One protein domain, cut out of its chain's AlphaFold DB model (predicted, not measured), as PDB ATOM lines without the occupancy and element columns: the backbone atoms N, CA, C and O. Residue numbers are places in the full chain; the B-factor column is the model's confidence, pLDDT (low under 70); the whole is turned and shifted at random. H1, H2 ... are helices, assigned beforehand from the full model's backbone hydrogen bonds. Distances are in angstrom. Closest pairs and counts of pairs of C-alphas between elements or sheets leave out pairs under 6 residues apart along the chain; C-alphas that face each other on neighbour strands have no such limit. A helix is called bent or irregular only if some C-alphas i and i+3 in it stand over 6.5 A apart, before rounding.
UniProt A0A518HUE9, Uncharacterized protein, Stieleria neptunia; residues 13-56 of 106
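This is residues 13 to 56 of the 106 residues of an uncharacterized protein of Stieleria neptunia (UniProt A0A518HUE9). Two long helices, H2 and the shorter H1, meet near their ends in a corner, making a flat V whose arms, residues 39 to 56 and 13 to 22, stand free. The printed part has 44 residues with two named helices, H1 then H2, and no named strand; the class is all helix. It is only just extended, close to loose, with a radius of gyration of the C-alphas of 14.1 A and spans of 39 by 29 by 8 A.

H2, residues 31 to 55, runs 36.9 A from C-alpha 31 at (37.556, -49.370, -53.249) to C-alpha 55 at (42.944, -28.594, -23.231). H1, residues 13 to 29, measures 26.2 A and begins at C-alpha 13 at (60.501, -58.366, -37.872). H1 is irregular: C-alphas 13 and 16 are 7.4 A apart.

H2 and H1 touch only at the corner by their tight link, H2 with residues 33 to 37 alone and H1 with residues 23 to 28 alone. Their closest C-alphas, those of Gly 27 and Arg 34, are 4.1 A apart. They run opposite ways at a steep tilt of 65 degrees. O i to N i+4 pairs are within hydrogen-bond range in 20 of 21 cases in H2 and 12 of 13 in H1.

The C-alphas farthest apart, those of Ile 29 and Arg 55, are 40.5 A apart. The printed part has no cut, and no printed residue is under 70 in pLDDT.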
ATOM      1  N   SER A  13      59.735 -59.603 -37.659       90.25
ATOM      2  CA  SER A  13      60.501 -58.366 -37.872       90.25
ATOM      3  C   SER A  13      60.089 -57.592 -39.127       90.25
ATOM      4  O   SER A  13      60.257 -56.377 -39.201       90.25
ATOM      5  N   SER A  14      59.572 -58.294 -40.134       93.19
ATOM      6  CA  SER A  14      59.156 -57.729 -41.418       93.19
ATOM      7  C   SER A  14      57.655 -57.452 -41.477       93.19
ATOM      8  O   SER A  14      57.193 -56.812 -42.426       93.19
ATOM      9  N   LEU A  15      56.893 -57.908 -40.478       90.25
ATOM     10  CA  LEU A  15      55.438 -57.843 -40.466       90.25
ATOM     11  C   LEU A  15      54.898 -56.406 -40.574       90.25
ATOM     12  O   LEU A  15      54.029 -56.197 -41.419       90.25
ATOM     13  N   PRO A  16      55.426 -55.392 -39.853       89.38
ATOM     14  CA  PRO A  16      54.891 -54.032 -39.947       89.38
ATOM     15  C   PRO A  16      54.977 -53.456 -41.366       89.38
ATOM     16  O   PRO A  16      54.001 -52.930 -41.896       89.38
ATOM     17  N   LYS A  17      56.135 -53.614 -42.019       86.69
ATOM     18  CA  LYS A  17      56.356 -53.119 -43.384       86.69
ATOM     19  C   LYS A  17      55.536 -53.901 -44.410       86.69
ATOM     20  O   LYS A  17      55.036 -53.317 -45.372       86.69
ATOM     21  N   PHE A  18      55.410 -55.214 -44.220       92.50
ATOM     22  CA  PHE A  18      54.586 -56.053 -45.081       92.50
ATOM     23  C   PHE A  18      53.114 -55.631 -45.016       92.50
ATOM     24  O   PHE A  18      52.508 -55.411 -46.061       92.50
ATOM     25  N   LEU A  19      52.563 -55.439 -43.814       88.19
ATOM     26  CA  LEU A  19      51.178 -55.003 -43.632       88.19
ATOM     27  C   LEU A  19      50.918 -53.627 -44.253       88.19
ATOM     28  O   LEU A  19      49.954 -53.495 -45.000       88.19
ATOM     29  N   ASP A  20      51.795 -52.640 -44.031       86.38
ATOM     30  CA  ASP A  20      51.684 -51.324 -44.688       86.38
ATOM     31  C   ASP A  20      51.644 -51.464 -46.219       86.38
ATOM     32  O   ASP A  20      50.788 -50.882 -46.888       86.38
ATOM     33  N   THR A  21      52.509 -52.317 -46.778       89.12
ATOM     34  CA  THR A  21      52.558 -52.568 -48.226       89.12
ATOM     35  C   THR A  21      51.259 -53.199 -48.734       89.12
ATOM     36  O   THR A  21      50.733 -52.773 -49.765       89.12
ATOM     37  N   ILE A  22      50.718 -54.189 -48.017       90.75
ATOM     38  CA  ILE A  22      49.464 -54.856 -48.385       90.75
ATOM     39  C   ILE A  22      48.285 -53.891 -48.301       90.75
ATOM     40  O   ILE A  22      47.498 -53.842 -49.239       90.75
ATOM     41  N   VAL A  23      48.172 -53.096 -47.235       86.62
ATOM     42  CA  VAL A  23      47.083 -52.120 -47.077       86.62
ATOM     43  C   VAL A  23      47.104 -51.094 -48.210       86.62
ATOM     44  O   VAL A  23      46.067 -50.837 -48.820       86.62
ATOM     45  N   ARG A  24      48.284 -50.571 -48.572       82.81
ATOM     46  CA  ARG A  24      48.430 -49.638 -49.703       82.81
ATOM     47  C   ARG A  24      48.043 -50.273 -51.036       82.81
ATOM     48  O   ARG A  24      47.288 -49.675 -51.799       82.81
ATOM     49  N   ALA A  25      48.554 -51.471 -51.319       87.38
ATOM     50  CA  ALA A  25      48.257 -52.176 -52.563       87.38
ATOM     51  C   ALA A  25      46.768 -52.540 -52.659       87.38
ATOM     52  O   ALA A  25      46.139 -52.328 -53.694       87.38
ATOM     53  N   ALA A  26      46.181 -53.022 -51.565       87.94
ATOM     54  CA  ALA A  26      44.770 -53.357 -51.489       87.94
ATOM     55  C   ALA A  26      43.882 -52.114 -51.640       87.94
ATOM     56  O   ALA A  26      42.918 -52.176 -52.390       87.94
ATOM     57  N   GLY A  27      44.227 -50.975 -51.033       87.44
ATOM     58  CA  GLY A  27      43.504 -49.713 -51.233       87.44
ATOM     59  C   GLY A  27      43.581 -49.171 -52.669       87.44
ATOM     60  O   GLY A  27      42.678 -48.465 -53.113       87.44
ATOM     61  N   ALA A  28      44.621 -49.518 -53.432       84.94
ATOM     62  CA  ALA A  28      44.714 -49.158 -54.849       84.94
ATOM     63  C   ALA A  28      43.829 -50.034 -55.758       84.94
ATOM     64  O   ALA A  28      43.420 -49.584 -56.827       84.94
ATOM     65  N   ILE A  29      43.544 -51.274 -55.346       88.00
ATOM     66  CA  ILE A  29      42.817 -52.271 -56.150       88.00
ATOM     67  C   ILE A  29      41.342 -52.358 -55.735       88.00
ATOM     68  O   ILE A  29      40.463 -52.528 -56.578       88.00
ATOM     69  N   TYR A  30      41.062 -52.228 -54.440       87.12
ATOM     70  CA  TYR A  30      39.752 -52.429 -53.840       87.12
ATOM     71  C   TYR A  30      39.259 -51.138 -53.192       87.12
ATOM     72  O   TYR A  30      39.826 -50.645 -52.214       87.12
ATOM     73  N   HIS A  31      38.153 -50.616 -53.721       81.62
ATOM     74  CA  HIS A  31      37.556 -49.370 -53.249       81.62
ATOM     75  C   HIS A  31      37.147 -49.433 -51.768       81.62
ATOM     76  O   HIS A  31      37.370 -48.474 -51.034       81.62
ATOM     77  N   ASP A  32      36.618 -50.565 -51.301       83.94
ATOM     78  CA  ASP A  32      36.165 -50.709 -49.910       83.94
ATOM     79  C   ASP A  32      37.330 -50.658 -48.915       83.94
ATOM     80  O   ASP A  32      37.210 -50.056 -47.850       83.94
ATOM     81  N   VAL A  33      38.490 -51.215 -49.280       84.56
ATOM     82  CA  VAL A  33      39.706 -51.140 -48.452       84.56
ATOM     83  C   VAL A  33      40.205 -49.702 -48.366       84.56
ATOM     84  O   VAL A  33      40.592 -49.253 -47.288       84.56
ATOM     85  N   ARG A  34      40.148 -48.955 -49.474       84.19
ATOM     86  CA  ARG A  34      40.479 -47.526 -49.480       84.19
ATOM     87  C   ARG A  34      39.539 -46.726 -48.586       84.19
ATOM     88  O   ARG A  34      40.011 -45.987 -47.733       84.19
ATOM     89  N   ALA A  35      38.232 -46.913 -48.751       84.88
ATOM     90  CA  ALA A  35      37.223 -46.211 -47.968       84.88
ATOM     91  C   ALA A  35      37.355 -46.500 -46.463       84.88
ATOM     92  O   ALA A  35      37.261 -45.581 -45.654       84.88
ATOM     93  N   LEU A  36      37.628 -47.755 -46.083       83.94
ATOM     94  CA  LEU A  36      37.894 -48.131 -44.692       83.94
ATOM     95  C   LEU A  36      39.164 -47.470 -44.150       83.94
ATOM     96  O   LEU A  36      39.141 -46.937 -43.045       83.94
ATOM     97  N   ASN A  37      40.259 -47.478 -44.913       84.81
ATOM     98  CA  ASN A  37      41.509 -46.855 -44.485       84.81
ATOM     99  C   ASN A  37      41.360 -45.336 -44.311       84.81
ATOM    100  O   ASN A  37      41.799 -44.789 -43.303       84.81
ATOM    101  N   ASP A  38      40.693 -44.670 -45.253       86.00
ATOM    102  CA  ASP A  38      40.420 -43.233 -45.179       86.00
ATOM    103  C   ASP A  38      39.528 -42.902 -43.966       86.00
ATOM    104  O   ASP A  38      39.782 -41.927 -43.259       86.00
ATOM    105  N   ALA A  39      38.530 -43.742 -43.661       84.69
ATOM    106  CA  ALA A  39      37.692 -43.587 -42.471       84.69
ATOM    107  C   ALA A  39      38.480 -43.772 -41.158       84.69
ATOM    108  O   ALA A  39      38.272 -43.020 -40.205       84.69
ATOM    109  N   VAL A  40      39.405 -44.738 -41.106       86.50
ATOM    110  CA  VAL A  40      40.284 -44.961 -39.943       86.50
ATOM    111  C   VAL A  40      41.230 -43.777 -39.731       86.50
ATOM    112  O   VAL A  40      41.367 -43.294 -38.606       86.50
ATOM    113  N   GLU A  41      41.848 -43.267 -40.796       87.31
ATOM    114  CA  GLU A  41      42.719 -42.088 -40.727       87.31
ATOM    115  C   GLU A  41      41.952 -40.832 -40.296       87.31
ATOM    116  O   GLU A  41      42.429 -40.072 -39.447       87.31
ATOM    117  N   GLN A  42      40.738 -40.639 -40.818       87.12
ATOM    118  CA  GLN A  42      39.871 -39.530 -40.428       87.12
ATOM    119  C   GLN A  42      39.491 -39.608 -38.942       87.12
ATOM    120  O   GLN A  42      39.644 -38.614 -38.233       87.12
ATOM    121  N   SER A  43      39.093 -40.786 -38.444       88.50
ATOM    122  CA  SER A  43      38.822 -41.004 -37.013       88.50
ATOM    123  C   SER A  43      40.057 -40.697 -36.165       88.50
ATOM    124  O   SER A  43      39.972 -39.966 -35.185       88.50
ATOM    125  N   SER A  44      41.235 -41.180 -36.578       91.62
ATOM    126  CA  SER A  44      42.494 -40.922 -35.874       91.62
ATOM    127  C   SER A  44      42.834 -39.427 -35.814       91.62
ATOM    128  O   SER A  44      43.348 -38.934 -34.806       91.62
ATOM    129  N   TYR A  45      42.564 -38.682 -36.888       91.00
ATOM    130  CA  TYR A  45      42.725 -37.231 -36.905       91.00
ATOM    131  C   TYR A  45      41.737 -36.528 -35.969       91.00
ATOM    132  O   TYR A  45      42.153 -35.665 -35.194       91.00
ATOM    133  N   GLU A  46      40.460 -36.907 -36.010       91.44
ATOM    134  CA  GLU A  46      39.422 -36.349 -35.142       91.44
ATOM    135  C   GLU A  46      39.726 -36.599 -33.664       91.44
ATOM    136  O   GLU A  46      39.650 -35.663 -32.869       91.44
ATOM    137  N   ASP A  47      40.190 -37.797 -33.308       93.88
ATOM    138  CA  ASP A  47      40.615 -38.132 -31.947       93.88
ATOM    139  C   ASP A  47      41.753 -37.223 -31.470       93.88
ATOM    140  O   ASP A  47      41.698 -36.671 -30.367       93.88
ATOM    141  N   ARG A  48      42.766 -36.982 -32.317       93.38
ATOM    142  CA  ARG A  48      43.857 -36.041 -32.000       93.38
ATOM    143  C   ARG A  48      43.344 -34.616 -31.803       93.38
ATOM    144  O   ARG A  48      43.789 -33.924 -30.887       93.38
ATOM    145  N   VAL A  49      42.430 -34.155 -32.655       93.00
ATOM    146  CA  VAL A  49      41.839 -32.813 -32.539       93.00
ATOM    147  C   VAL A  49      41.016 -32.694 -31.257       93.00
ATOM    148  O   VAL A  49      41.134 -31.685 -30.561       93.00
ATOM    149  N   ASN A  50      40.232 -33.715 -30.916       94.31
ATOM    150  CA  ASN A  50      39.413 -33.744 -29.709       94.31
ATOM    151  C   ASN A  50      40.281 -33.692 -28.447       94.31
ATOM    152  O   ASN A  50      40.050 -32.831 -27.603       94.31
ATOM    153  N   GLN A  51      41.354 -34.485 -28.378       95.06
ATOM    154  CA  GLN A  51      42.326 -34.425 -27.275       95.06
ATOM    155  C   GLN A  51      42.957 -33.034 -27.117       95.06
ATOM    156  O   GLN A  51      43.168 -32.547 -26.007       95.06
ATOM    157  N   ILE A  52      43.259 -32.348 -28.224       94.75
ATOM    158  CA  ILE A  52      43.774 -30.975 -28.157       94.75
ATOM    159  C   ILE A  52      42.687 -30.019 -27.647       94.75
ATOM    160  O   ILE A  52      42.989 -29.141 -26.836       94.75
ATOM    161  N   ARG A  53      41.439 -30.185 -28.100       96.50
ATOM    162  CA  ARG A  53      40.296 -29.348 -27.705       96.50
ATOM    163  C   ARG A  53      39.895 -29.509 -26.244       96.50
ATOM    164  O   ARG A  53      39.440 -28.532 -25.661       96.50
ATOM    165  N   GLU A  54      40.134 -30.668 -25.634       95.75
ATOM    166  CA  GLU A  54      39.974 -30.856 -24.183       95.75
ATOM    167  C   GLU A  54      40.829 -29.866 -23.380       95.75
ATOM    168  O   GLU A  54      40.400 -29.361 -22.344       95.75
ATOM    169  N   ARG A  55      42.032 -29.549 -23.874       94.19
ATOM    170  CA  ARG A  55      42.944 -28.594 -23.231       94.19
ATOM    171  C   ARG A  55      42.798 -27.166 -23.753       94.19
ATOM    172  O   ARG A  55      43.040 -26.216 -23.015       94.19
ATOM    173  N   TYR A  56      42.455 -27.016 -25.028       96.12
ATOM    174  CA  TYR A  56      42.344 -25.738 -25.724       96.12
ATOM    175  C   TYR A  56      41.051 -25.717 -26.548       96.12
ATOM    176  O   TYR A  56      41.091 -26.011 -27.746       96.12
TER     177      TYR A  56